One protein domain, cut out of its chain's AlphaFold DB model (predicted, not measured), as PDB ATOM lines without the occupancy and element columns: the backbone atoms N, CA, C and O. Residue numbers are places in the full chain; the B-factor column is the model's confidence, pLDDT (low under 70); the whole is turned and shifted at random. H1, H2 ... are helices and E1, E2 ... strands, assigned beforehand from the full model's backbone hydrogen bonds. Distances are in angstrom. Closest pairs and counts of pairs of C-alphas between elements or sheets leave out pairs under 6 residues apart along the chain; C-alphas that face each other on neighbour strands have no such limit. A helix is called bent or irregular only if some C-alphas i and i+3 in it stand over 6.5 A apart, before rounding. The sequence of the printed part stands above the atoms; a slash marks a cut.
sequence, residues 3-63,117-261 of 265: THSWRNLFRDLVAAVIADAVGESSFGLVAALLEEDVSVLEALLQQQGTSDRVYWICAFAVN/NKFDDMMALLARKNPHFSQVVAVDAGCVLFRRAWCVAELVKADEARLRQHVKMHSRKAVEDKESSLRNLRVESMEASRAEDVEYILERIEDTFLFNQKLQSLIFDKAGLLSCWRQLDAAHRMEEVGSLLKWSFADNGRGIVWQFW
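AT A GLANCE: This is residues 3 to 63 and 117 to 261 of the 265 residues of the protein "MycA protein" of Symbiodinium sp. CCMP2456 (UniProt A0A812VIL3). A small sheet of two strands, E1 and E2, lies in the middle of the domain between helices H1 and H7, and each of these helices leads into its own group of helices. At one end H1, H2, H3, H12 and H13 form one cluster; at the other H5, H6, H9 and H10 gather round H7, while H4, H8 and H11 touch no helix. The printed part has 206 residues, with thirteen named helices and two named strands in the order H1 H2 H3 H4 H5 E1 H6 H7 E2 H8 H9 H10 H11 H12 H13. The class is mostly helix, and the sheet, in the order E1 E2, is parallel. The whole is compact, with a radius of gyration of the C-alphas of 17.6 A and spans of 55 by 37 by 30 A.

IN THESE COORDINATES: Helix H1, residues 10 to 21, begins at C-alpha 10 (189.329, 168.839, 131.750) and is 16.8 A long. H2 holds residues 28 to 36, H3 residues 38 to 48, 15.6 A, and H4 residues 58 to 61. After the cut, H5, residues 117 to 129, is 19.9 A long; it is irregular, with C-alphas 117 and 120 7.6 A apart. Strand E1, residues 134 to 138, begins at C-alpha 134 (205.758, 165.124, 144.254) and is 12.9 A long. H6 holds residues 144 to 147, H7 residues 149 to 160, 16.6 A, and strand E2 residues 164 to 168, 12.9 A. H8, residues 172 to 182, is irregular, with C-alphas 177 and 180 7.7 A apart. H9 holds residues 195 to 203, H10 residues 208 to 220, 18.0 A, and H11 residues 227 to 230. H12, residues 234 to 251, is the longest helix at 26.0 A, and H13, residues 256 to 261, ends at C-alpha 261 (180.137, 174.028, 150.171).

HOW THE PARTS SIT: E1 and E2 are parallel neighbours at 20 degrees, with N 135 and O 164 at 2.9 A and N 166 and O 135 at 2.8 A, within hydrogen-bond range. E1, H6, H7 and E2 form a strand-helix-strand unit, two parallel neighbour strands with helices between them along the chain, and its crossover is right-handed. Residues 3 to 4 pair parallel with residues 137 to 138 of E1. The closest C-alphas of H1 and E2 are those of Ala 16 and Lys 168, 5.4 A apart. H1 touches H2 at Ala 15 and Ala 31, C-alphas 5.0 A apart, at a steep tilt of 61 degrees, opposite ways. H12, with residues 246 to 251 alone, touches H3 at Leu 44 and Ala 250, C-alphas 5.1 A apart. H13 touches H2, with the C-alphas of Leu 29 and Phe 260 5.9 A apart. The hub is H7, which touches H5, H6, H9 and H10. It touches H10 at Val 156 and Leu 215, C-alphas 6.8 A apart, about perpendicular at 76 degrees. It touches H9 at Ala 149 and Val 198, C-alphas 6.1 A apart, at a shallow tilt of 27 degrees, the same way. H7 and H6 touch only at the corner, and only just, with 3 pairs of C-alphas within 8 A. H1 and H7 are apart. Every O i to N i+4 pair is within hydrogen-bond range in H1, H2, H3, H7, H9, H10 and H12, against 8 of 9 in H5, 4 of 7 in H8 and 1 of 2 in H13; H4, H6 and H11 are too short for such a pair.

THE WHOLE: The two C-alphas farthest apart, those of Glu 206 and Gly 253, are 55.9 A apart. Residues 64 to 116 are not printed, and C-alphas 63 and 117 are 12.4 A apart across this cut. Of the links that are printed whole, H8 to H9, residues 183 to 194, is long. The mean pLDDT of the printed part is 89.2, and residues 230 to 235 are under 70.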
ATOM      1  N   THR A   3     199.266 162.696 137.686       95.06
ATOM      2  CA  THR A   3     198.681 161.469 137.145       95.06
ATOM      3  C   THR A   3     197.182 161.676 137.022       95.06
ATOM      4  O   THR A   3     196.507 161.993 138.005       95.06
ATOM      5  N   HIS A   4     196.662 161.512 135.811       93.00
ATOM      6  CA  HIS A   4     195.244 161.664 135.513       93.00
ATOM      7  C   HIS A   4     194.807 160.650 134.460       93.00
ATOM      8  O   HIS A   4     195.601 160.212 133.626       93.00
ATOM      9  N   SER A   5     193.525 160.296 134.476       88.19
ATOM     10  CA  SER A   5     192.933 159.569 133.360       88.19
ATOM     11  C   SER A   5     192.578 160.555 132.247       88.19
ATOM     12  O   SER A   5     192.179 161.695 132.484       88.19
ATOM     13  N   TRP A   6     192.728 160.110 131.006       78.44
ATOM     14  CA  TRP A   6     192.352 160.874 129.815       78.44
ATOM     15  C   TRP A   6     190.839 160.986 129.636       78.44
ATOM     16  O   TRP A   6     190.367 161.849 128.911       78.44
ATOM     17  N   ARG A   7     190.080 160.133 130.333       78.31
ATOM     18  CA  ARG A   7     188.621 160.233 130.423       78.31
ATOM     19  C   ARG A   7     188.156 161.242 131.478       78.31
ATOM     20  O   ARG A   7     186.952 161.427 131.625       78.31
ATOM     21  N   ASN A   8     189.071 161.849 132.241       81.38
ATOM     22  CA  ASN A   8     188.693 162.894 133.186       81.38
ATOM     23  C   ASN A   8     188.172 164.104 132.419       81.38
ATOM     24  O   ASN A   8     188.735 164.488 131.392       81.38
ATOM     25  N   LEU A   9     187.156 164.761 132.976       88.81
ATOM     26  CA  LEU A   9     186.790 166.093 132.518       88.81
ATOM     27  C   LEU A   9     187.992 167.023 132.688       88.81
ATOM     28  O   LEU A   9     188.664 167.006 133.723       88.81
ATOM     29  N   PHE A  10     188.241 167.866 131.686       89.75
ATOM     30  CA  PHE A  10     189.329 168.839 131.750       89.75
ATOM     31  C   PHE A  10     189.203 169.756 132.976       89.75
ATOM     32  O   PHE A  10     190.184 169.996 133.678       89.75
ATOM     33  N   ARG A  11     187.971 170.181 133.289       93.69
ATOM     34  CA  ARG A  11     187.632 170.915 134.515       93.69
ATOM     35  C   ARG A  11     188.143 170.205 135.767       93.69
ATOM     36  O   ARG A  11     188.793 170.837 136.585       93.69
ATOM     37  N   ASP A  12     187.885 168.907 135.904       94.06
ATOM     38  CA  ASP A  12     188.249 168.140 137.102       94.06
ATOM     39  C   ASP A  12     189.770 167.990 137.234       94.06
ATOM     40  O   ASP A  12     190.305 168.058 138.339       94.06
ATOM     41  N   LEU A  13     190.488 167.849 136.113       94.88
ATOM     42  CA  LEU A  13     191.953 167.876 136.103       94.88
ATOM     43  C   LEU A  13     192.487 169.215 136.632       94.88
ATOM     44  O   LEU A  13     193.351 169.228 137.510       94.88
ATOM     45  N   VAL A  14     191.971 170.337 136.124       95.62
ATOM     46  CA  VAL A  14     192.376 171.676 136.581       95.62
ATOM     47  C   VAL A  14     191.980 171.893 138.044       95.62
ATOM     48  O   VAL A  14     192.790 172.378 138.834       95.62
ATOM     49  N   ALA A  15     190.779 171.466 138.438       96.69
ATOM     50  CA  ALA A  15     190.292 171.557 139.808       96.69
ATOM     51  C   ALA A  15     191.183 170.775 140.779       96.69
ATOM     52  O   ALA A  15     191.521 171.288 141.841       96.69
ATOM     53  N   ALA A  16     191.617 169.567 140.411       96.81
ATOM     54  CA  ALA A  16     192.545 168.767 141.207       96.81
ATOM     55  C   ALA A  16     193.904 169.464 141.390       96.81
ATOM     56  O   ALA A  16     194.467 169.439 142.484       96.81
ATOM     57  N   VAL A  17     194.422 170.116 140.344       97.19
ATOM     58  CA  VAL A  17     195.675 170.889 140.416       97.19
ATOM     59  C   VAL A  17     195.531 172.095 141.339       97.19
ATOM     60  O   VAL A  17     196.381 172.310 142.199       97.19
ATOM     61  N   ILE A  18     194.442 172.856 141.213       97.12
ATOM     62  CA  ILE A  18     194.179 174.000 142.092       97.12
ATOM     63  C   ILE A  18     193.963 173.521 143.531       97.12
ATOM     64  O   ILE A  18     194.559 174.086 144.441       97.12
ATOM     65  N   ALA A  19     193.195 172.449 143.749       95.81
ATOM     66  CA  ALA A  19     193.000 171.841 145.065       95.81
ATOM     67  C   ALA A  19     194.336 171.441 145.706       95.81
ATOM     68  O   ALA A  19     194.567 171.720 146.880       95.81
ATOM     69  N   ASP A  20     195.262 170.856 144.943       96.56
ATOM     70  CA  ASP A  20     196.624 170.613 145.421       96.56
ATOM     71  C   ASP A  20     197.374 171.905 145.780       96.56
ATOM     72  O   ASP A  20     197.977 171.999 146.856       96.56
ATOM     73  N   ALA A  21     197.305 172.914 144.909       96.50
ATOM     74  CA  ALA A  21     197.939 174.209 145.125       96.50
ATOM     75  C   ALA A  21     197.435 174.897 146.400       96.50
ATOM     76  O   ALA A  21     198.235 175.509 147.109       96.50
ATOM     77  N   VAL A  22     196.143 174.750 146.717       94.12
ATOM     78  CA  VAL A  22     195.490 175.390 147.867       94.12
ATOM     79  C   VAL A  22     195.366 174.498 149.110       94.12
ATOM     80  O   VAL A  22     194.726 174.899 150.090       94.12
ATOM     81  N   GLY A  23     195.945 173.292 149.078       91.50
ATOM     82  CA  GLY A  23     195.962 172.355 150.204       91.50
ATOM     83  C   GLY A  23     194.620 171.683 150.514       91.50
ATOM     84  O   GLY A  23     194.377 171.331 151.658       91.50
ATOM     85  N   GLU A  24     193.737 171.523 149.530       90.06
ATOM     86  CA  GLU A  24     192.474 170.787 149.670       90.06
ATOM     87  C   GLU A  24     192.627 169.312 149.289       90.06
ATOM     88  O   GLU A  24     193.384 168.967 148.376       90.06
ATOM     89  N   SER A  25     191.904 168.428 149.978       86.62
ATOM     90  CA  SER A  25     191.821 167.001 149.642       86.62
ATOM     91  C   SER A  25     190.780 166.731 148.551       86.62
ATOM     92  O   SER A  25     191.049 165.942 147.641       86.62
ATOM     93  N   SER A  26     189.626 167.410 148.592       90.12
ATOM     94  CA  SER A  26     188.621 167.383 147.524       90.12
ATOM     95  C   SER A  26     188.764 168.541 146.548       90.12
ATOM     96  O   SER A  26     189.206 169.634 146.895       90.12
ATOM     97  N   PHE A  27     188.332 168.306 145.313       93.88
ATOM     98  CA  PHE A  27     188.263 169.327 144.276       93.88
ATOM     99  C   PHE A  27     186.833 169.672 143.843       93.88
ATOM    100  O   PHE A  27     186.688 170.537 142.992       93.88
ATOM    101  N   GLY A  28     185.778 169.068 144.406       93.38
ATOM    102  CA  GLY A  28     184.384 169.337 144.014       93.38
ATOM    103  C   GLY A  28     183.983 170.814 144.126       93.38
ATOM    104  O   GLY A  28     183.479 171.391 143.166       93.38
ATOM    105  N   LEU A  29     184.299 171.464 145.253       93.06
ATOM    106  CA  LEU A  29     184.099 172.912 145.423       93.06
ATOM    107  C   LEU A  29     184.915 173.725 144.404       93.06
ATOM    108  O   LEU A  29     184.410 174.670 143.808       93.06
ATOM    109  N   VAL A  30     186.173 173.338 144.180       96.19
ATOM    110  CA  VAL A  30     187.060 174.004 143.215       96.19
ATOM    111  C   VAL A  30     186.510 173.880 141.793       96.19
ATOM    112  O   VAL A  30     186.537 174.846 141.040       96.19
ATOM    113  N   ALA A  31     185.981 172.711 141.435       95.38
ATOM    114  CA  ALA A  31     185.375 172.448 140.140       95.38
ATOM    115  C   ALA A  31     184.127 173.310 139.914       95.38
ATOM    116  O   ALA A  31     183.995 173.881 138.837       95.38
ATOM    117  N   ALA A  32     183.268 173.467 140.927       94.56
ATOM    118  CA  ALA A  32     182.118 174.368 140.849       94.56
ATOM    119  C   ALA A  32     182.552 175.835 140.685       94.56
ATOM    120  O   ALA A  32     182.054 176.546 139.819       94.56
ATOM    121  N   LEU A  33     183.548 176.283 141.455       95.31
ATOM    122  CA  LEU A  33     184.070 177.648 141.341       95.31
ATOM    123  C   LEU A  33     184.764 177.918 139.996       95.31
ATOM    124  O   LEU A  33     184.746 179.051 139.534       95.31
ATOM    125  N   LEU A  34     185.344 176.902 139.346       95.62
ATOM    126  CA  LEU A  34     185.886 177.041 137.988       95.62
ATOM    127  C   LEU A  34     184.807 177.348 136.944       95.62
ATOM    128  O   LEU A  34     185.108 178.002 135.949       95.62
ATOM    129  N   GLU A  35     183.585 176.855 137.143       92.44
ATOM    130  CA  GLU A  35     182.461 177.088 136.229       92.44
ATOM    131  C   GLU A  35     181.745 178.405 136.524       92.44
ATOM    132  O   GLU A  35     181.315 179.091 135.598       92.44
ATOM    133  N   GLU A  36     181.646 178.763 137.803       92.19
ATOM    134  CA  GLU A  36     180.823 179.880 138.265       92.19
ATOM    135  C   GLU A  36     181.619 181.180 138.428       92.19
ATOM    136  O   GLU A  36     181.254 182.211 137.863       92.19
ATOM    137  N   ASP A  37     182.713 181.157 139.199       92.12
ATOM    138  CA  ASP A  37     183.502 182.357 139.479       92.12
ATOM    139  C   ASP A  37     184.967 182.046 139.826       92.12
ATOM    140  O   ASP A  37     185.361 181.849 140.985       92.12
ATOM    141  N   VAL A  38     185.808 182.098 138.794       95.75
ATOM    142  CA  VAL A  38     187.253 181.862 138.899       95.75
ATOM    143  C   VAL A  38     187.977 182.882 139.783       95.75
ATOM    144  O   VAL A  38     189.040 182.564 140.315       95.75
ATOM    145  N   SER A  39     187.412 184.076 140.012       95.31
ATOM    146  CA  SER A  39     188.077 185.122 140.805       95.31
ATOM    147  C   SER A  39     188.270 184.715 142.269       95.31
ATOM    148  O   SER A  39     189.243 185.125 142.902       95.31
ATOM    149  N   VAL A  40     187.381 183.867 142.810       95.31
ATOM    150  CA  VAL A  40     187.533 183.293 144.160       95.31
ATOM    151  C   VAL A  40     188.795 182.426 144.222       95.31
ATOM    152  O   VAL A  40     189.556 182.495 145.188       95.31
ATOM    153  N   LEU A  41     189.041 181.627 143.179       96.56
ATOM    154  CA  LEU A  41     190.200 180.739 143.093       96.56
ATOM    155  C   LEU A  41     191.497 181.528 142.907       96.56
ATOM    156  O   LEU A  41     192.488 181.233 143.571       96.56
ATOM    157  N   GLU A  42     191.486 182.553 142.054       96.19
ATOM    158  CA  GLU A  42     192.631 183.448 141.863       96.19
ATOM    159  C   GLU A  42     193.003 184.166 143.165       96.19
ATOM    160  O   GLU A  42     194.173 184.164 143.555       96.19
ATOM    161  N   ALA A  43     192.011 184.718 143.872       95.25
ATOM    162  CA  ALA A  43     192.218 185.349 145.171       95.25
ATOM    163  C   ALA A  43     192.805 184.359 146.183       95.25
ATOM    164  O   ALA A  43     193.761 184.691 146.882       95.25
ATOM    165  N   LEU A  44     192.291 183.125 146.229       95.31
ATOM    166  CA  LEU A  44     192.795 182.093 147.130       95.31
ATOM    167  C   LEU A  44     194.253 181.709 146.827       95.31
ATOM    168  O   LEU A  44     195.066 181.607 147.746       95.31
ATOM    169  N   LEU A  45     194.600 181.519 145.551       96.50
ATOM    170  CA  LEU A  45     195.965 181.203 145.117       96.50
ATOM    171  C   LEU A  45     196.942 182.340 145.446       96.50
ATOM    172  O   LEU A  45     198.053 182.082 145.911       96.50
ATOM    173  N   GLN A  46     196.527 183.594 145.245       95.44
ATOM    174  CA  GLN A  46     197.322 184.773 145.599       95.44
ATOM    175  C   GLN A  46     197.511 184.896 147.113       95.44
ATOM    176  O   GLN A  46     198.633 185.087 147.574       95.44
ATOM    177  N   GLN A  47     196.437 184.736 147.894       93.19
ATOM    178  CA  GLN A  47     196.481 184.795 149.359       93.19
ATOM    179  C   GLN A  47     197.412 183.733 149.954       93.19
ATOM    180  O   GLN A  47     198.087 183.997 150.947       93.19
ATOM    181  N   GLN A  48     197.473 182.545 149.348       93.75
ATOM    182  CA  GLN A  48     198.381 181.479 149.773       93.75
ATOM    183  C   GLN A  48     199.791 181.582 149.181       93.75
ATOM    184  O   GLN A  48     200.674 180.835 149.602       93.75
ATOM    185  N   GLY A  49     200.013 182.469 148.208       96.00
ATOM    186  CA  GLY A  49     201.282 182.566 147.491       96.00
ATOM    187  C   GLY A  49     201.621 181.293 146.709       96.00
ATOM    188  O   GLY A  49     202.776 180.884 146.689       96.00
ATOM    189  N   THR A  50     200.620 180.628 146.122       96.31
ATOM    190  CA  THR A  50     200.792 179.362 145.380       96.31
ATOM    191  C   THR A  50     200.464 179.473 143.892       96.31
ATOM    192  O   THR A  50     200.462 178.468 143.182       96.31
ATOM    193  N   SER A  51     200.237 180.693 143.399       94.25
ATOM    194  CA  SER A  51     199.909 180.983 141.998       94.25
ATOM    195  C   SER A  51     201.023 180.650 140.998       94.25
ATOM    196  O   SER A  51     200.752 180.512 139.811       94.25
ATOM    197  N   ASP A  52     202.271 180.539 141.451       94.75
ATOM    198  CA  ASP A  52     203.456 180.251 140.635       94.75
ATOM    199  C   ASP A  52     203.901 178.777 140.706       94.75
ATOM    200  O   ASP A  52     204.937 178.405 140.145       94.75
ATOM    201  N   ARG A  53     203.124 177.909 141.370       94.56
ATOM    202  CA  ARG A  53     203.422 176.474 141.426       94.56
ATOM    203  C   ARG A  53     203.409 175.857 140.028       94.56
ATOM    204  O   ARG A  53     202.469 176.016 139.254       94.56
ATOM    205  N   VAL A  54     204.447 175.076 139.736       94.69
ATOM    206  CA  VAL A  54     204.639 174.448 138.426       94.69
ATOM    207  C   VAL A  54     204.219 172.984 138.461       94.69
ATOM    208  O   VAL A  54     204.745 172.183 139.237       94.69
ATOM    209  N   TYR A  55     203.322 172.617 137.548       95.44
ATOM    210  CA  TYR A  55     202.824 171.258 137.389       95.44
ATOM    211  C   TYR A  55     203.213 170.704 136.019       95.44
ATOM    212  O   TYR A  55     202.945 171.309 134.986       95.44
ATOM    213  N   TRP A  56     203.827 169.522 136.008       94.44
ATOM    214  CA  TRP A  56     203.992 168.738 134.784       94.44
ATOM    215  C   TRP A  56     202.746 167.877 134.585       94.44
ATOM    216  O   TRP A  56     202.421 167.075 135.465       94.44
ATOM    217  N   ILE A  57     202.070 168.053 133.452       93.06
ATOM    218  CA  ILE A  57     200.835 167.357 133.077       93.06
ATOM    219  C   ILE A  57     201.047 166.821 131.666       93.06
ATOM    220  O   ILE A  57     201.347 167.601 130.759       93.06
ATOM    221  N   CYS A  58     200.898 165.510 131.468       88.75
ATOM    222  CA  CYS A  58     201.237 164.884 130.190       88.75
ATOM    223  C   CYS A  58     200.433 165.479 129.027       88.75
ATOM    224  O   CYS A  58     201.014 165.746 127.982       88.75
ATOM    225  N   ALA A  59     199.153 165.811 129.238       86.50
ATOM    226  CA  ALA A  59     198.302 166.454 128.236       86.50
ATOM    227  C   ALA A  59     198.932 167.708 127.591       86.50
ATOM    228  O   ALA A  59     198.736 167.930 126.399       86.50
ATOM    229  N   PHE A  60     199.724 168.480 128.348       89.69
ATOM    230  CA  PHE A  60     200.397 169.696 127.873       89.69
ATOM    231  C   PHE A  60     201.884 169.513 127.573       89.69
ATOM    232  O   PHE A  60     202.465 170.304 126.836       89.69
ATOM    233  N   ALA A  61     202.517 168.522 128.198       91.19
ATOM    234  CA  ALA A  61     203.964 168.379 128.179       91.19
ATOM    235  C   ALA A  61     204.482 167.463 127.067       91.19
ATOM    236  O   ALA A  61     205.682 167.494 126.802       91.19
ATOM    237  N   VAL A  62     203.610 166.659 126.449       89.06
ATOM    238  CA  VAL A  62     203.987 165.801 125.320       89.06
ATOM    239  C   VAL A  62     203.424 166.317 124.002       89.06
ATOM    240  O   VAL A  62     202.353 166.929 123.948       89.06
ATOM    241  N   ASN A  63     204.120 166.029 122.907       89.44
ATOM    242  CA  ASN A  63     203.672 166.358 121.564       89.44
ATOM    243  C   ASN A  63     202.530 165.433 121.109       89.44
ATOM    244  O   ASN A  63     202.732 164.434 120.413       89.44
ATOM    245  N   ASN A 117     206.100 156.704 126.119       83.56
ATOM    246  CA  ASN A 117     206.796 155.623 126.829       83.56
ATOM    247  C   ASN A 117     207.933 156.103 127.746       83.56
ATOM    248  O   ASN A 117     208.573 155.279 128.397       83.56
ATOM    249  N   LYS A 118     208.190 157.417 127.814       86.94
ATOM    250  CA  LYS A 118     209.265 158.014 128.629       86.94
ATOM    251  C   LYS A 118     208.786 158.503 129.986       86.94
ATOM    252  O   LYS A 118     209.506 159.236 130.658       86.94
ATOM    253  N   PHE A 119     207.583 158.128 130.407       86.12
ATOM    254  CA  PHE A 119     207.035 158.595 131.674       86.12
ATOM    255  C   PHE A 119     207.903 158.181 132.874       86.12
ATOM    256  O   PHE A 119     208.262 159.039 133.680       86.12
ATOM    257  N   ASP A 120     208.314 156.908 132.949       86.81
ATOM    258  CA  ASP A 120     209.212 156.400 134.000       86.81
ATOM    259  C   ASP A 120     210.525 157.205 134.040       86.81
ATOM    260  O   ASP A 120     210.962 157.664 135.099       86.81
ATOM    261  N   ASP A 121     211.118 157.441 132.864       88.25
ATOM    262  CA  ASP A 121     212.355 158.209 132.711       88.25
ATOM    263  C   ASP A 121     212.168 159.666 133.161       88.25
ATOM    264  O   ASP A 121     213.014 160.224 133.866       88.25
ATOM    265  N   MET A 122     211.042 160.285 132.796       90.00
ATOM    266  CA  MET A 122     210.696 161.653 133.177       90.00
ATOM    267  C   MET A 122     210.470 161.786 134.680       90.00
ATOM    268  O   MET A 122     210.985 162.726 135.288       90.00
ATOM    269  N   MET A 123     209.750 160.850 135.298       91.69
ATOM    270  CA  MET A 123     209.540 160.832 136.742       91.69
ATOM    271  C   MET A 123     210.877 160.707 137.480       91.69
ATOM    272  O   MET A 123     211.163 161.515 138.367       91.69
ATOM    273  N   ALA A 124     211.735 159.767 137.069       90.56
ATOM    274  CA  ALA A 124     213.058 159.577 137.659       90.56
ATOM    275  C   ALA A 124     213.962 160.810 137.479       90.56
ATOM    276  O   ALA A 124     214.661 161.227 138.409       90.56
ATOM    277  N   LEU A 125     213.941 161.429 136.296       91.44
ATOM    278  CA  LEU A 125     214.703 162.641 136.006       91.44
ATOM    279  C   LEU A 125     214.252 163.818 136.880       91.44
ATOM    280  O   LEU A 125     215.101 164.524 137.432       91.44
ATOM    281  N   LEU A 126     212.941 164.038 137.007       92.00
ATOM    282  CA  LEU A 126     212.374 165.136 137.791       92.00
ATOM    283  C   LEU A 126     212.608 164.940 139.291       92.00
ATOM    284  O   LEU A 126     213.038 165.883 139.953       92.00
ATOM    285  N   ALA A 127     212.432 163.717 139.798       92.81
ATOM    286  CA  ALA A 127     212.726 163.357 141.184       92.81
ATOM    287  C   ALA A 127     214.191 163.626 141.557       92.81
ATOM    288  O   ALA A 127     214.490 164.155 142.624       92.81
ATOM    289  N   ARG A 128     215.120 163.321 140.645       92.12
ATOM    290  CA  ARG A 128     216.547 163.622 140.828       92.12
ATOM    291  C   ARG A 128     216.863 165.116 140.797       92.12
ATOM    292  O   ARG A 128     217.790 165.548 141.473       92.12
ATOM    293  N   LYS A 129     216.168 165.891 139.958       93.31
ATOM    294  CA  LYS A 129     216.437 167.328 139.776       93.31
ATOM    295  C   LYS A 129     215.799 168.200 140.853       93.31
ATOM    296  O   LYS A 129     216.312 169.282 141.120       93.31
ATOM    297  N   ASN A 130     214.691 167.761 141.440       92.75
ATOM    298  CA  ASN A 130     213.956 168.517 142.439       92.75
ATOM    299  C   ASN A 130     213.666 167.630 143.666       92.75
ATOM    300  O   ASN A 130     212.774 166.787 143.600       92.75
ATOM    301  N   PRO A 131     214.353 167.850 144.805       90.31
ATOM    302  CA  PRO A 131     214.116 167.106 146.048       90.31
ATOM    303  C   PRO A 131     212.693 167.236 146.611       90.31
ATOM    304  O   PRO A 131     212.274 166.423 147.430       90.31
ATOM    305  N   HIS A 132     211.953 168.267 146.198       92.00
ATOM    306  CA  HIS A 132     210.562 168.503 146.582       92.00
ATOM    307  C   HIS A 132     209.566 168.024 145.521       92.00
ATOM    308  O   HIS A 132     208.383 168.348 145.598       92.00
ATOM    309  N   PHE A 133     210.027 167.274 144.518       95.00
ATOM    310  CA  PHE A 133     209.150 166.709 143.507       95.00
ATOM    311  C   PHE A 133     208.148 165.735 144.134       95.00
ATOM    312  O   PHE A 133     208.506 164.827 144.882       95.00
ATOM    313  N   SER A 134     206.880 165.935 143.799       95.75
ATOM    314  CA  SER A 134     205.758 165.124 144.254       95.75
ATOM    315  C   SER A 134     204.847 164.755 143.085       95.75
ATOM    316  O   SER A 134     204.882 165.360 141.999       95.75
ATOM    317  N   GLN A 135     204.019 163.743 143.313       96.88
ATOM    318  CA  GLN A 135     202.951 163.343 142.413       96.88
ATOM    319  C   GLN A 135     201.616 163.869 142.943       96.88
ATOM    320  O   GLN A 135     201.304 163.707 144.118       96.88
ATOM    321  N   VAL A 136     200.813 164.461 142.067       96.62
ATOM    322  CA  VAL A 136     199.395 164.729 142.314       96.62
ATOM    323  C   VAL A 136     198.595 163.666 141.581       96.62
ATOM    324  O   VAL A 136     198.831 163.428 140.398       96.62
ATOM    325  N   VAL A 137     197.659 163.027 142.271       95.88
ATOM    326  CA  VAL A 137     196.798 161.984 141.706       95.88
ATOM    327  C   VAL A 137     195.394 162.557 141.568       95.88
ATOM    328  O   VAL A 137     194.686 162.695 142.563       95.88
ATOM    329  N   ALA A 138     195.006 162.919 140.346       95.69
ATOM    330  CA  ALA A 138     193.712 163.525 140.044       95.69
ATOM    331  C   ALA A 138     192.664 162.440 139.747       95.69
ATOM    332  O   ALA A 138     192.482 162.023 138.599       95.69
ATOM    333  N   VAL A 139     191.998 161.954 140.793       92.75
ATOM    334  CA  VAL A 139     191.015 160.866 140.714       92.75
ATOM    335  C   VAL A 139     189.663 161.420 140.277       92.75
ATOM    336  O   VAL A 139     189.077 162.253 140.966       92.75
ATOM    337  N   ASP A 140     189.142 160.939 139.150       89.81
ATOM    338  CA  ASP A 140     187.800 161.297 138.688       89.81
ATOM    339  C   ASP A 140     186.699 160.830 139.646       89.81
ATOM    340  O   ASP A 140     186.881 159.896 140.428       89.81
ATOM    341  N   ALA A 141     185.512 161.434 139.537       86.31
ATOM    342  CA  ALA A 141     184.349 161.068 140.348       86.31
ATOM    343  C   ALA A 141     183.954 159.581 140.215       86.31
ATOM    344  O   ALA A 141     183.413 158.990 141.149       86.31
ATOM    345  N   GLY A 142     184.243 158.953 139.071       87.50
ATOM    346  CA  GLY A 142     184.018 157.526 138.846       87.50
ATOM    347  C   GLY A 142     185.101 156.616 139.432       87.50
ATOM    348  O   GLY A 142     184.931 155.395 139.405       87.50
ATOM    349  N   CYS A 143     186.191 157.182 139.959       88.69
ATOM    350  CA  CYS A 143     187.417 156.486 140.345       88.69
ATOM    351  C   CYS A 143     188.010 155.620 139.212       88.69
ATOM    352  O   CYS A 143     188.679 154.613 139.468       88.69
ATOM    353  N   VAL A 144     187.763 155.997 137.953       89.69
ATOM    354  CA  VAL A 144     188.228 155.303 136.745       89.69
ATOM    355  C   VAL A 144     189.750 155.310 136.655       89.69
ATOM    356  O   VAL A 144     190.315 154.340 136.155       89.69
ATOM    357  N   LEU A 145     190.429 156.333 137.186       92.75
ATOM    358  CA  LEU A 145     191.893 156.405 137.264       92.75
ATOM    359  C   LEU A 145     192.519 155.096 137.761       92.75
ATOM    360  O   LEU A 145     193.458 154.597 137.149       92.75
ATOM    361  N   PHE A 146     191.965 154.491 138.815       91.94
ATOM    362  CA  PHE A 146     192.510 153.261 139.399       91.94
ATOM    363  C   PHE A 146     192.287 152.003 138.550       91.94
ATOM    364  O   PHE A 146     192.797 150.936 138.877       91.94
ATOM    365  N   ARG A 147     191.520 152.111 137.465       91.75
ATOM    366  CA  ARG A 147     191.314 151.051 136.475       91.75
ATOM    367  C   ARG A 147     192.138 151.279 135.214       91.75
ATOM    368  O   ARG A 147     192.074 150.454 134.312       91.75
ATOM    369  N   ARG A 148     192.880 152.385 135.110       92.25
ATOM    370  CA  ARG A 148     193.713 152.691 133.945       92.25
ATOM    371  C   ARG A 148     195.116 152.149 134.164       92.25
ATOM    372  O   ARG A 148     195.799 152.586 135.087       92.25
ATOM    373  N   ALA A 149     195.542 151.237 133.291       90.25
ATOM    374  CA  ALA A 149     196.797 150.505 133.456       90.25
ATOM    375  C   ALA A 149     197.994 151.459 133.593       90.25
ATOM    376  O   ALA A 149     198.762 151.347 134.546       90.25
ATOM    377  N   TRP A 150     198.088 152.457 132.702       88.81
ATOM    378  CA  TRP A 150     199.119 153.495 132.774       88.81
ATOM    379  C   TRP A 150     199.082 154.234 134.107       88.81
ATOM    380  O   TRP A 150     200.070 154.206 134.825       88.81
ATOM    381  N   CYS A 151     197.937 154.805 134.498       93.00
ATOM    382  CA  CYS A 151     197.824 155.563 135.745       93.00
ATOM    383  C   CYS A 151     198.274 154.745 136.962       93.00
ATOM    384  O   CYS A 151     198.983 155.257 137.818       93.00
ATOM    385  N   VAL A 152     197.903 153.468 137.035       92.56
ATOM    386  CA  VAL A 152     198.297 152.590 138.144       92.56
ATOM    387  C   VAL A 152     199.789 152.276 138.123       92.56
ATOM    388  O   VAL A 152     200.416 152.274 139.185       92.56
ATOM    389  N   ALA A 153     200.375 152.060 136.946       89.00
ATOM    390  CA  ALA A 153     201.821 151.936 136.820       89.00
ATOM    391  C   ALA A 153     202.525 153.207 137.335       89.00
ATOM    392  O   ALA A 153     203.472 153.099 138.113       89.00
ATOM    393  N   GLU A 154     202.011 154.400 137.010       91.81
ATOM    394  CA  GLU A 154     202.545 155.675 137.514       91.81
ATOM    395  C   GLU A 154     202.437 155.802 139.043       91.81
ATOM    396  O   GLU A 154     203.339 156.345 139.680       91.81
ATOM    397  N   LEU A 155     201.347 155.315 139.652       93.94
ATOM    398  CA  LEU A 155     201.171 155.326 141.111       93.94
ATOM    399  C   LEU A 155     202.219 154.464 141.812       93.94
ATOM    400  O   LEU A 155     202.846 154.917 142.768       93.94
ATOM    401  N   VAL A 156     202.409 153.234 141.331       90.94
ATOM    402  CA  VAL A 156     203.375 152.303 141.921       90.94
ATOM    403  C   VAL A 156     204.801 152.793 141.686       90.94
ATOM    404  O   VAL A 156     205.615 152.745 142.602       90.94
ATOM    405  N   LYS A 157     205.113 153.341 140.506       89.44
ATOM    406  CA  LYS A 157     206.443 153.907 140.237       89.44
ATOM    407  C   LYS A 157     206.769 155.114 141.106       89.44
ATOM    408  O   LYS A 157     207.905 155.226 141.568       89.44
ATOM    409  N   ALA A 158     205.798 155.981 141.377       93.00
ATOM    410  CA  ALA A 158     205.992 157.096 142.298       93.00
ATOM    411  C   ALA A 158     206.264 156.623 143.735       93.00
ATOM    412  O   ALA A 158     207.158 157.168 144.384       93.00
ATOM    413  N   ASP A 159     205.551 155.594 144.203       92.19
ATOM    414  CA  ASP A 159     205.772 154.975 145.518       92.19
ATOM    415  C   ASP A 159     207.156 154.302 145.612       92.19
ATOM    416  O   ASP A 159     207.916 154.556 146.548       92.19
ATOM    417  N   GLU A 160     207.559 153.541 144.586       88.94
ATOM    418  CA  GLU A 160     208.897 152.933 144.496       88.94
ATOM    419  C   GLU A 160     210.014 153.992 144.523       88.94
ATOM    420  O   GLU A 160     211.063 153.791 145.143       88.94
ATOM    421  N   ALA A 161     209.771 155.150 143.901       89.69
ATOM    422  CA  ALA A 161     210.654 156.314 143.936       89.69
ATOM    423  C   ALA A 161     210.530 157.152 145.226       89.69
ATOM    424  O   ALA A 161     211.233 158.156 145.369       89.69
ATOM    425  N   ARG A 162     209.678 156.744 146.178       91.06
ATOM    426  CA  ARG A 162     209.394 157.420 147.457       91.06
ATOM    427  C   ARG A 162     208.939 158.870 147.293       91.06
ATOM    428  O   ARG A 162     209.246 159.728 148.126       91.06
ATOM    429  N   LEU A 163     208.228 159.157 146.209       93.88
ATOM    430  CA  LEU A 163     207.647 160.472 145.986       93.88
ATOM    431  C   LEU A 163     206.465 160.671 146.928       93.88
ATOM    432  O   LEU A 163     205.690 159.753 147.186       93.88
ATOM    433  N   ARG A 164     206.278 161.902 147.411       93.62
ATOM    434  CA  ARG A 164     205.026 162.248 148.092       93.62
ATOM    435  C   ARG A 164     203.895 162.210 147.070       93.62
ATOM    436  O   ARG A 164     204.014 162.839 146.019       93.62
ATOM    437  N   GLN A 165     202.816 161.505 147.391       94.56
ATOM    438  CA  GLN A 165     201.635 161.392 146.539       94.56
ATOM    439  C   GLN A 165     200.470 162.143 147.183       94.56
ATOM    440  O   GLN A 165     200.065 161.849 148.304       94.56
ATOM    441  N   HIS A 166     199.956 163.151 146.486       94.38
ATOM    442  CA  HIS A 166     198.846 163.982 146.927       94.38
ATOM    443  C   HIS A 166     197.599 163.596 146.140       94.38
ATOM    444  O   HIS A 166     197.449 163.950 144.969       94.38
ATOM    445  N   VAL A 167     196.697 162.859 146.774       93.06
ATOM    446  CA  VAL A 167     195.466 162.405 146.126       93.06
ATOM    447  C   VAL A 167     194.426 163.503 146.191       93.06
ATOM    448  O   VAL A 167     194.184 164.073 147.255       93.06
ATOM    449  N   LYS A 168     193.827 163.792 145.041       93.38
ATOM    450  CA  LYS A 168     192.768 164.780 144.876       93.38
ATOM    451  C   LYS A 168     191.570 164.071 144.291       93.38
ATOM    452  O   LYS A 168     191.672 163.429 143.247       93.38
ATOM    453  N   MET A 169     190.459 164.155 145.000       90.31
ATOM    454  CA  MET A 169     189.228 163.449 144.658       90.31
ATOM    455  C   MET A 169     188.081 164.422 144.492       90.31
ATOM    456  O   MET A 169     188.134 165.524 145.024       90.31
ATOM    457  N   HIS A 170     187.030 164.018 143.787       91.00
ATOM    458  CA  HIS A 170     185.878 164.895 143.619       91.00
ATOM    459  C   HIS A 170     185.259 165.253 144.978       91.00
ATOM    460  O   HIS A 170     185.226 166.421 145.358       91.00
ATOM    461  N   SER A 171     184.833 164.245 145.738       86.38
ATOM    462  CA  SER A 171     184.336 164.411 147.102       86.38
ATOM    463  C   SER A 171     184.509 163.121 147.907       86.38
ATOM    464  O   SER A 171     184.870 162.078 147.346       86.38
ATOM    465  N   ARG A 172     184.266 163.177 149.218       82.44
ATOM    466  CA  ARG A 172     184.380 162.005 150.096       82.44
ATOM    467  C   ARG A 172     183.352 160.937 149.726       82.44
ATOM    468  O   ARG A 172     183.704 159.763 149.616       82.44
ATOM    469  N   LYS A 173     182.114 161.341 149.447       83.31
ATOM    470  CA  LYS A 173     181.024 160.469 149.005       83.31
ATOM    471  C   LYS A 173     181.410 159.627 147.788       83.31
ATOM    472  O   LYS A 173     181.102 158.438 147.741       83.31
ATOM    473  N   ALA A 174     182.148 160.205 146.838       83.31
ATOM    474  CA  ALA A 174     182.615 159.480 145.656       83.31
ATOM    475  C   ALA A 174     183.548 158.302 146.009       83.31
ATOM    476  O   ALA A 174     183.503 157.269 145.340       83.31
ATOM    477  N   VAL A 175     184.360 158.420 147.070       80.81
ATOM    478  CA  VAL A 175     185.174 157.304 147.591       80.81
ATOM    479  C   VAL A 175     184.279 156.230 148.181       80.81
ATOM    480  O   VAL A 175     184.420 155.055 147.849       80.81
ATOM    481  N   GLU A 176     183.385 156.633 149.082       84.19
ATOM    482  CA  GLU A 176     182.546 155.725 149.864       84.19
ATOM    483  C   GLU A 176     181.668 154.874 148.938       84.19
ATOM    484  O   GLU A 176     181.621 153.650 149.073       84.19
ATOM    485  N   ASP A 177     181.097 155.497 147.904       86.31
ATOM    486  CA  ASP A 177     180.277 154.834 146.888       86.31
ATOM    487  C   ASP A 177     181.077 153.840 146.017       86.31
ATOM    488  O   ASP A 177     180.499 152.939 145.399       86.31
ATOM    489  N   LYS A 178     182.409 153.985 145.933       87.69
ATOM    490  CA  LYS A 178     183.290 153.169 145.076       87.69
ATOM    491  C   LYS A 178     184.242 152.253 145.837       87.69
ATOM    492  O   LYS A 178     184.889 151.418 145.203       87.69
ATOM    493  N   GLU A 179     184.301 152.327 147.164       86.50
ATOM    494  CA  GLU A 179     185.275 151.587 147.971       86.50
ATOM    495  C   GLU A 179     185.244 150.077 147.686       86.50
ATOM    496  O   GLU A 179     186.290 149.458 147.474       86.50
ATOM    497  N   SER A 180     184.051 149.480 147.627       86.69
ATOM    498  CA  SER A 180     183.881 148.046 147.354       86.69
ATOM    499  C   SER A 180     184.466 147.636 146.000       86.69
ATOM    500  O   SER A 180     185.089 146.581 145.877       86.69
ATOM    501  N   SER A 181     184.324 148.494 144.990       88.38
ATOM    502  CA  SER A 181     184.926 148.286 143.679       88.38
ATOM    503  C   SER A 181     186.446 148.422 143.719       88.38
ATOM    504  O   SER A 181     187.126 147.699 142.995       88.38
ATOM    505  N   LEU A 182     186.980 149.353 144.509       89.62
ATOM    506  CA  LEU A 182     188.418 149.617 144.593       89.62
ATOM    507  C   LEU A 182     189.173 148.473 145.302       89.62
ATOM    508  O   LEU A 182     190.299 148.137 144.938       89.62
ATOM    509  N   ARG A 183     188.526 147.794 146.258       90.44
ATOM    510  CA  ARG A 183     189.092 146.626 146.967       90.44
ATOM    511  C   ARG A 183     189.332 145.401 146.085       90.44
ATOM    512  O   ARG A 183     190.097 144.525 146.465       90.44
ATOM    513  N   ASN A 184     188.695 145.347 144.917       89.62
ATOM    514  CA  ASN A 184     188.815 144.237 143.971       89.62
ATOM    515  C   ASN A 184     189.691 144.578 142.756       89.62
ATOM    516  O   ASN A 184     189.687 143.837 141.775       89.62
ATOM    517  N   LEU A 185     190.415 145.703 142.789       91.75
ATOM    518  CA  LEU A 185     191.284 146.098 141.686       91.75
ATOM    519  C   LEU A 185     192.414 145.099 141.481       91.75
ATOM    520  O   LEU A 185     193.110 144.718 142.425       91.75
ATOM    521  N   ARG A 186     192.600 144.745 140.213       91.94
ATOM    522  CA  ARG A 186     193.666 143.881 139.724       91.94
ATOM    523  C   ARG A 186     194.267 144.481 138.467       91.94
ATOM    524  O   ARG A 186     193.512 144.880 137.579       91.94
ATOM    525  N   VAL A 187     195.591 144.524 138.378       91.69
ATOM    526  CA  VAL A 187     196.309 145.092 137.228       91.69
ATOM    527  C   VAL A 187     195.962 144.378 135.922       91.69
ATOM    528  O   VAL A 187     195.806 145.013 134.887       91.69
ATOM    529  N   GLU A 188     195.696 143.077 135.991       92.75
ATOM    530  CA  GLU A 188     195.293 142.243 134.856       92.75
ATOM    531  C   GLU A 188     193.902 142.603 134.304       92.75
ATOM    532  O   GLU A 188     193.562 142.226 133.189       92.75
ATOM    533  N   SER A 189     193.084 143.315 135.086       91.88
ATOM    534  CA  SER A 189     191.731 143.749 134.703       91.88
ATOM    535  C   SER A 189     191.658 145.222 134.289       91.88
ATOM    536  O   SER A 189     190.565 145.777 134.173       91.88
ATOM    537  N   MET A 190     192.810 145.875 134.120       91.06
ATOM    538  CA  MET A 190     192.883 147.300 133.818       91.06
ATOM    539  C   MET A 190     192.718 147.602 132.332       91.06
ATOM    540  O   MET A 190     192.989 146.789 131.454       91.06
ATOM    541  N   GLU A 191     192.285 148.828 132.064       89.62
ATOM    542  CA  GLU A 191     192.002 149.347 130.738       89.62
ATOM    543  C   GLU A 191     193.119 150.288 130.275       89.62
ATOM    544  O   GLU A 191     193.593 151.155 131.016       89.62
ATOM    545  N   ALA A 192     193.475 150.194 129.000       85.38
ATOM    546  CA  ALA A 192     194.185 151.236 128.272       85.38
ATOM    547  C   ALA A 192     193.432 151.526 126.970       85.38
ATOM    548  O   ALA A 192     192.526 150.785 126.588       85.38
ATOM    549  N   SER A 193     193.763 152.630 126.301       80.25
ATOM    550  CA  SER A 193     193.127 152.953 125.015       80.25
ATOM    551  C   SER A 193     193.527 151.954 123.925       80.25
ATOM    552  O   SER A 193     192.741 151.680 123.027       80.25
ATOM    553  N   ARG A 194     194.723 151.362 124.038       78.06
ATOM    554  CA  ARG A 194     195.242 150.331 123.137       78.06
ATOM    555  C   ARG A 194     195.572 149.087 123.960       78.06
ATOM    556  O   ARG A 194     196.212 149.205 124.998       78.06
ATOM    557  N   ALA A 195     195.147 147.905 123.516       79.12
ATOM    558  CA  ALA A 195     195.365 146.659 124.264       79.12
ATOM    559  C   ALA A 195     196.861 146.341 124.463       79.12
ATOM    560  O   ALA A 195     197.255 145.915 125.544       79.12
ATOM    561  N   GLU A 196     197.692 146.658 123.464       80.31
ATOM    562  CA  GLU A 196     199.154 146.495 123.519       80.31
ATOM    563  C   GLU A 196     199.806 147.258 124.685       80.31
ATOM    564  O   GLU A 196     200.844 146.842 125.187       80.31
ATOM    565  N   ASP A 197     199.198 148.353 125.155       80.75
ATOM    566  CA  ASP A 197     199.713 149.096 126.304       80.75
ATOM    567  C   ASP A 197     199.486 148.330 127.618       80.75
ATOM    568  O   ASP A 197     200.315 148.398 128.524       80.75
ATOM    569  N   VAL A 198     198.373 147.593 127.733       85.94
ATOM    570  CA  VAL A 198     198.112 146.733 128.900       85.94
ATOM    571  C   VAL A 198     199.111 145.582 128.916       85.94
ATOM    572  O   VAL A 198     199.725 145.330 129.948       85.94
ATOM    573  N   GLU A 199     199.311 144.930 127.768       85.69
ATOM    574  CA  GLU A 199     200.303 143.861 127.603       85.69
ATOM    575  C   GLU A 199     201.703 144.358 127.972       85.69
ATOM    576  O   GLU A 199     202.359 143.770 128.829       85.69
ATOM    577  N   TYR A 200     202.107 145.509 127.432       83.12
ATOM    578  CA  TYR A 200     203.394 146.133 127.730       83.12
ATOM    579  C   TYR A 200     203.600 146.416 129.228       83.12
ATOM    580  O   TYR A 200     204.691 146.210 129.762       83.12
ATOM    581  N   ILE A 201     202.569 146.893 129.932       85.69
ATOM    582  CA  ILE A 201     202.654 147.133 131.379       85.69
ATOM    583  C   ILE A 201     202.756 145.811 132.138       85.69
ATOM    584  O   ILE A 201     203.589 145.696 133.037       85.69
ATOM    585  N   LEU A 202     201.944 144.815 131.777       89.19
ATOM    586  CA  LEU A 202     201.956 143.501 132.418       89.19
ATOM    587  C   LEU A 202     203.299 142.787 132.235       89.19
ATOM    588  O   LEU A 202     203.802 142.210 133.193       89.19
ATOM    589  N   GLU A 203     203.925 142.884 131.061       87.81
ATOM    590  CA  GLU A 203     205.255 142.317 130.789       87.81
ATOM    591  C   GLU A 203     206.362 142.917 131.667       87.81
ATOM    592  O   GLU A 203     207.372 142.266 131.934       87.81
ATOM    593  N   ARG A 204     206.188 144.159 132.137       84.00
ATOM    594  CA  ARG A 204     207.138 144.842 133.032       84.00
ATOM    595  C   ARG A 204     206.922 144.512 134.506       84.00
ATOM    596  O   ARG A 204     207.716 144.941 135.345       84.00
ATOM    597  N   ILE A 205     205.854 143.793 134.836       88.31
ATOM    598  CA  ILE A 205     205.540 143.384 136.199       88.31
ATOM    599  C   ILE A 205     206.074 141.967 136.401       88.31
ATOM    600  O   ILE A 205     205.519 141.004 135.887       88.31
ATOM    601  N   GLU A 206     207.149 141.839 137.184       89.19
ATOM    602  CA  GLU A 206     207.774 140.539 137.474       89.19
ATOM    603  C   GLU A 206     206.819 139.572 138.195       89.19
ATOM    604  O   GLU A 206     206.784 138.382 137.889       89.19
ATOM    605  N   ASP A 207     206.034 140.088 139.145       92.44
ATOM    606  CA  ASP A 207     205.062 139.326 139.932       92.44
ATOM    607  C   ASP A 207     203.760 140.128 140.072       92.44
ATOM    608  O   ASP A 207     203.673 141.110 140.818       92.44
ATOM    609  N   THR A 208     202.728 139.700 139.343       93.69
ATOM    610  CA  THR A 208     201.410 140.349 139.334       93.69
ATOM    611  C   THR A 208     200.674 140.210 140.664       93.69
ATOM    612  O   THR A 208     199.915 141.107 141.040       93.69
ATOM    613  N   PHE A 209     200.905 139.135 141.421       93.81
ATOM    614  CA  PHE A 209     200.312 138.958 142.742       93.81
ATOM    615  C   PHE A 209     200.898 139.969 143.728       93.81
ATOM    616  O   PHE A 209     200.149 140.689 144.395       93.81
ATOM    617  N   LEU A 210     202.229 140.077 143.771       92.69
ATOM    618  CA  LEU A 210     202.910 141.054 144.618       92.69
ATOM    619  C   LEU A 210     202.553 142.488 144.211       92.69
ATOM    620  O   LEU A 210     202.317 143.329 145.077       92.69
ATOM    621  N   PHE A 211     202.464 142.767 142.909       93.56
ATOM    622  CA  PHE A 211     202.041 144.073 142.405       93.56
ATOM    623  C   PHE A 211     200.637 144.442 142.888       93.56
ATOM    624  O   PHE A 211     200.434 145.530 143.424       93.56
ATOM    625  N   ASN A 212     199.670 143.527 142.770       93.88
ATOM    626  CA  ASN A 212     198.308 143.757 143.248       93.88
ATOM    627  C   ASN A 212     198.251 143.955 144.767       93.88
ATOM    628  O   ASN A 212     197.522 144.823 145.244       93.88
ATOM    629  N   GLN A 213     199.042 143.203 145.539       92.56
ATOM    630  CA  GLN A 213     199.141 143.404 146.984       92.56
ATOM    631  C   GLN A 213     199.711 144.789 147.322       92.56
ATOM    632  O   GLN A 213     199.143 145.491 148.162       92.56
ATOM    633  N   LYS A 214     200.786 145.209 146.641       91.25
ATOM    634  CA  LYS A 214     201.365 146.551 146.785       91.25
ATOM    635  C   LYS A 214     200.355 147.634 146.432       91.25
ATOM    636  O   LYS A 214     200.196 148.565 147.209       91.25
ATOM    637  N   LEU A 215     199.628 147.493 145.324       92.44
ATOM    638  CA  LEU A 215     198.586 148.436 144.916       92.44
ATOM    639  C   LEU A 215     197.484 148.563 145.978       92.44
ATOM    640  O   LEU A 215     197.102 149.673 146.342       92.44
ATOM    641  N   GLN A 216     196.989 147.441 146.506       93.75
ATOM    642  CA  GLN A 216     195.970 147.449 147.558       93.75
ATOM    643  C   GLN A 216     196.492 148.101 148.844       93.75
ATOM    644  O   GLN A 216     195.773 148.885 149.466       93.75
ATOM    645  N   SER A 217     197.747 147.835 149.220       91.44
ATOM    646  CA  SER A 217     198.405 148.499 150.350       91.44
ATOM    647  C   SER A 217     198.540 150.003 150.112       91.44
ATOM    648  O   SER A 217     198.133 150.799 150.953       91.44
ATOM    649  N   LEU A 218     199.036 150.402 148.941       91.25
ATOM    650  CA  LEU A 218     199.202 151.798 148.559       91.25
ATOM    651  C   LEU A 218     197.874 152.554 148.646       91.25
ATOM    652  O   LEU A 218     197.839 153.664 149.163       91.25
ATOM    653  N   ILE A 219     196.766 151.959 148.199       90.62
ATOM    654  CA  ILE A 219     195.455 152.618 148.232       90.62
ATOM    655  C   ILE A 219     194.883 152.683 149.656       90.62
ATOM    656  O   ILE A 219     194.392 153.735 150.074       90.62
ATOM    657  N   PHE A 220     194.913 151.572 150.397       89.94
ATOM    658  CA  PHE A 220     194.050 151.376 151.567       89.94
ATOM    659  C   PHE A 220     194.744 151.266 152.919       89.94
ATOM    660  O   PHE A 220     194.030 151.225 153.930       89.94
ATOM    661  N   ASP A 221     196.069 151.183 152.962       87.88
ATOM    662  CA  ASP A 221     196.789 151.102 154.227       87.88
ATOM    663  C   ASP A 221     196.596 152.379 155.066       87.88
ATOM    664  O   ASP A 221     196.100 153.407 154.593       87.88
ATOM    665  N   LYS A 222     196.976 152.335 156.346       80.94
ATOM    666  CA  LYS A 222     196.776 153.445 157.293       80.94
ATOM    667  C   LYS A 222     197.422 154.755 156.845       80.94
ATOM    668  O   LYS A 222     196.910 155.810 157.201       80.94
ATOM    669  N   ALA A 223     198.517 154.668 156.095       81.25
ATOM    670  CA  ALA A 223     199.213 155.793 155.475       81.25
ATOM    671  C   ALA A 223     199.062 155.806 153.941       81.25
ATOM    672  O   ALA A 223     199.799 156.505 153.253       81.25
ATOM    673  N   GLY A 224     198.132 155.012 153.402       84.12
ATOM    674  CA  GLY A 224     197.878 154.909 151.971       84.12
ATOM    675  C   GLY A 224     197.189 156.144 151.391       84.12
ATOM    676  O   GLY A 224     196.817 157.082 152.099       84.12
ATOM    677  N   LEU A 225     196.962 156.113 150.084       85.75
ATOM    678  CA  LEU A 225     196.360 157.174 149.278       85.75
ATOM    679  C   LEU A 225     194.998 157.648 149.814       85.75
ATOM    680  O   LEU A 225     194.695 158.836 149.743       85.75
ATOM    681  N   LEU A 226     194.188 156.748 150.383       85.31
ATOM    682  CA  LEU A 226     192.865 157.080 150.929       85.31
ATOM    683  C   LEU A 226     192.857 157.328 152.449       85.31
ATOM    684  O   LEU A 226     191.789 157.447 153.053       85.31
ATOM    685  N   SER A 227     194.025 157.402 153.091       81.50
ATOM    686  CA  SER A 227     194.139 157.562 154.549       81.50
ATOM    687  C   SER A 227     193.508 158.858 155.069       81.50
ATOM    688  O   SER A 227     192.772 158.813 156.057       81.50
ATOM    689  N   CYS A 228     193.710 159.978 154.366       71.94
ATOM    690  CA  CYS A 228     193.173 161.293 154.731       71.94
ATOM    691  C   CYS A 228     191.637 161.369 154.713       71.94
ATOM    692  O   CYS A 228     191.070 162.279 155.303       71.94
ATOM    693  N   TRP A 229     190.959 160.401 154.089       72.56
ATOM    694  CA  TRP A 229     189.495 160.329 154.034       72.56
ATOM    695  C   TRP A 229     188.892 159.446 155.127       72.56
ATOM    696  O   TRP A 229     187.724 159.587 155.484       72.56
ATOM    697  N   ARG A 230     189.675 158.498 155.653       69.25
ATOM    698  CA  ARG A 230     189.198 157.495 156.617       69.25
ATOM    699  C   ARG A 230     189.317 157.946 158.063       69.25
ATOM    700  O   ARG A 230     188.610 157.422 158.923       69.25
ATOM    701  N   GLN A 231     190.222 158.874 158.346       62.06
ATOM    702  CA  GLN A 231     190.526 159.298 159.707       62.06
ATOM    703  C   GLN A 231     189.712 160.544 160.064       62.06
ATOM    704  O   GLN A 231     190.080 161.666 159.748       62.06
ATOM    705  N   LEU A 232     188.582 160.331 160.741       55.75
ATOM    706  CA  LEU A 232     187.824 161.388 161.415       55.75
ATOM    707  C   LEU A 232     188.396 161.600 162.820       55.75
ATOM    708  O   LEU A 232     187.806 161.158 163.808       55.75
ATOM    709  N   ASP A 233     189.561 162.229 162.919       63.94
ATOM    710  CA  ASP A 233     190.104 162.645 164.210       63.94
ATOM    711  C   ASP A 233     189.863 164.143 164.480       63.94
ATOM    712  O   ASP A 233     189.319 164.892 163.660       63.94
ATOM    713  N   ALA A 234     190.206 164.584 165.692       67.31
ATOM    714  CA  ALA A 234     190.040 165.980 166.086       67.31
ATOM    715  C   ALA A 234     190.900 166.938 165.242       67.31
ATOM    716  O   ALA A 234     190.509 168.090 165.063       67.31
ATOM    717  N   ALA A 235     192.039 166.477 164.713       69.00
ATOM    718  CA  ALA A 235     192.905 167.286 163.864       69.00
ATOM    719  C   ALA A 235     192.242 167.545 162.506       69.00
ATOM    720  O   ALA A 235     192.210 168.691 162.062       69.00
ATOM    721  N   HIS A 236     191.610 166.529 161.916       71.00
ATOM    722  CA  HIS A 236     190.873 166.676 160.663       71.00
ATOM    723  C   HIS A 236     189.703 167.663 160.786       71.00
ATOM    724  O   HIS A 236     189.524 168.536 159.941       71.00
ATOM    725  N   ARG A 237     188.954 167.623 161.897       73.44
ATOM    726  CA  ARG A 237     187.897 168.620 162.161       73.44
ATOM    727  C   ARG A 237     188.436 170.047 162.261       73.44
ATOM    728  O   ARG A 237     187.763 170.992 161.860       73.44
ATOM    729  N   MET A 238     189.631 170.233 162.821       78.25
ATOM    730  CA  MET A 238     190.257 171.560 162.867       78.25
ATOM    731  C   MET A 238     190.758 172.004 161.492       78.25
ATOM    732  O   MET A 238     190.650 173.184 161.164       78.25
ATOM    733  N   GLU A 239     191.236 171.076 160.668       79.81
ATOM    734  CA  GLU A 239     191.578 171.331 159.268       79.81
ATOM    735  C   GLU A 239     190.346 171.754 158.449       79.81
ATOM    736  O   GLU A 239     190.422 172.706 157.673       79.81
ATOM    737  N   GLU A 240     189.183 171.136 158.679       78.88
ATOM    738  CA  GLU A 240     187.908 171.551 158.077       78.88
ATOM    739  C   GLU A 240     187.538 172.994 158.438       78.88
ATOM    740  O   GLU A 240     187.229 173.785 157.545       78.88
ATOM    741  N   VAL A 241     187.630 173.361 159.721       82.00
ATOM    742  CA  VAL A 241     187.366 174.736 160.183       82.00
ATOM    743  C   VAL A 241     188.365 175.726 159.575       82.00
ATOM    744  O   VAL A 241     187.970 176.797 159.113       82.00
ATOM    745  N   GLY A 242     189.652 175.374 159.531       86.44
ATOM    746  CA  GLY A 242     190.683 176.203 158.905       86.44
ATOM    747  C   GLY A 242     190.435 176.410 157.409       86.44
ATOM    748  O   GLY A 242     190.513 177.535 156.915       86.44
ATOM    749  N   SER A 243     190.066 175.343 156.700       86.12
ATOM    750  CA  SER A 243     189.670 175.392 155.290       86.12
ATOM    751  C   SER A 243     188.434 176.279 155.086       86.12
ATOM    752  O   SER A 243     188.428 177.117 154.188       86.12
ATOM    753  N   LEU A 244     187.430 176.197 155.961       86.06
ATOM    754  CA  LEU A 244     186.242 177.056 155.904       86.06
ATOM    755  C   LEU A 244     186.581 178.543 156.039       86.06
ATOM    756  O   LEU A 244     186.128 179.352 155.230       86.06
ATOM    757  N   LEU A 245     187.413 178.910 157.015       88.12
ATOM    758  CA  LEU A 245     187.850 180.299 157.180       88.12
ATOM    759  C   LEU A 245     188.605 180.786 155.942       88.12
ATOM    760  O   LEU A 245     188.314 181.856 155.413       88.12
ATOM    761  N   LYS A 246     189.530 179.963 155.448       92.06
ATOM    762  CA  LYS A 246     190.323 180.217 154.244       92.06
ATOM    763  C   LYS A 246     189.444 180.503 153.021       92.06
ATOM    764  O   LYS A 246     189.642 181.515 152.355       92.06
ATOM    765  N   TRP A 247     188.446 179.662 152.755       92.69
ATOM    766  CA  TRP A 247     187.511 179.878 151.649       92.69
ATOM    767  C   TRP A 247     186.629 181.111 151.853       92.69
ATOM    768  O   TRP A 247     186.425 181.876 150.914       92.69
ATOM    769  N   SER A 248     186.161 181.360 153.079       90.00
ATOM    770  CA  SER A 248     185.357 182.546 153.392       90.00
ATOM    771  C   SER A 248     186.125 183.857 153.179       90.00
ATOM    772  O   SER A 248     185.522 184.851 152.773       90.00
ATOM    773  N   PHE A 249     187.434 183.881 153.449       90.38
ATOM    774  CA  PHE A 249     188.277 185.049 153.178       90.38
ATOM    775  C   PHE A 249     188.495 185.270 151.679       90.38
ATOM    776  O   PHE A 249     188.453 186.413 151.227       90.38
ATOM    777  N   ALA A 250     188.684 184.203 150.900       91.50
ATOM    778  CA  ALA A 250     188.816 184.299 149.445       91.50
ATOM    779  C   ALA A 250     187.510 184.737 148.757       91.50
ATOM    780  O   ALA A 250     187.530 185.505 147.796       91.50
ATOM    781  N   ASP A 251     186.362 184.303 149.281       92.12
ATOM    782  CA  ASP A 251     185.036 184.712 148.806       92.12
ATOM    783  C   ASP A 251     184.750 186.206 149.049       92.12
ATOM    784  O   ASP A 251     183.918 186.804 148.364       92.12
ATOM    785  N   ASN A 252     185.451 186.819 150.012       90.00
ATOM    786  CA  ASN A 252     185.299 188.217 150.423       90.00
ATOM    787  C   ASN A 252     183.840 188.595 150.760       90.00
ATOM    788  O   ASN A 252     183.363 189.683 150.440       90.00
ATOM    789  N   GLY A 253     183.107 187.662 151.376       85.88
ATOM    790  CA  GLY A 253     181.721 187.864 151.811       85.88
ATOM    791  C   GLY A 253     180.675 187.872 150.693       85.88
ATOM    792  O   GLY A 253     179.543 188.282 150.943       85.88
ATOM    793  N   ARG A 254     181.016 187.428 149.475       88.88
ATOM    794  CA  ARG A 254     180.077 187.381 148.340       88.88
ATOM    795  C   ARG A 254     179.012 186.294 148.452       88.88
ATOM    796  O   ARG A 254     177.998 186.372 147.764       88.88
ATOM    797  N   GLY A 255     179.206 185.302 149.310       89.62
ATOM    798  CA  GLY A 255     178.248 184.224 149.494       89.62
ATOM    799  C   GLY A 255     178.436 183.045 148.536       89.62
ATOM    800  O   GLY A 255     177.663 182.096 148.632       89.62
ATOM    801  N   ILE A 256     179.405 183.083 147.613       90.44
ATOM    802  CA  ILE A 256     179.487 182.138 146.483       90.44
ATOM    803  C   ILE A 256     179.947 180.770 146.975       90.44
ATOM    804  O   ILE A 256     179.293 179.762 146.716       90.44
ATOM    805  N   VAL A 257     181.019 180.734 147.771       90.62
ATOM    806  CA  VAL A 257     181.544 179.496 148.379       90.62
ATOM    807  C   VAL A 257     180.447 178.713 149.108       90.62
ATOM    808  O   VAL A 257     180.377 177.489 149.009       90.62
ATOM    809  N   TRP A 258     179.564 179.414 149.822       89.50
ATOM    810  CA  TRP A 258     178.519 178.797 150.638       89.50
ATOM    811  C   TRP A 258     177.441 178.090 149.817       89.50
ATOM    812  O   TRP A 258     176.843 177.134 150.305       89.50
ATOM    813  N   GLN A 259     177.222 178.507 148.568       89.06
ATOM    814  CA  GLN A 259     176.277 177.847 147.661       89.06
ATOM    815  C   GLN A 259     176.752 176.432 147.297       89.06
ATOM    816  O   GLN A 259     175.945 175.512 147.164       89.06
ATOM    817  N   PHE A 260     178.071 176.239 147.219       88.75
ATOM    818  CA  PHE A 260     178.700 175.010 146.730       88.75
ATOM    819  C   PHE A 260     179.417 174.203 147.815       88.75
ATOM    820  O   PHE A 260     179.973 173.147 147.520       88.75
ATOM    821  N   TRP A 261     179.388 174.650 149.073       86.88
ATOM    822  CA  TRP A 261     180.137 174.028 150.171       86.88
ATOM    823  C   TRP A 261     179.862 172.525 150.326       86.88
ATOM    824  O   TRP A 261     180.777 171.740 150.560       86.88
TER     825      TRP A 261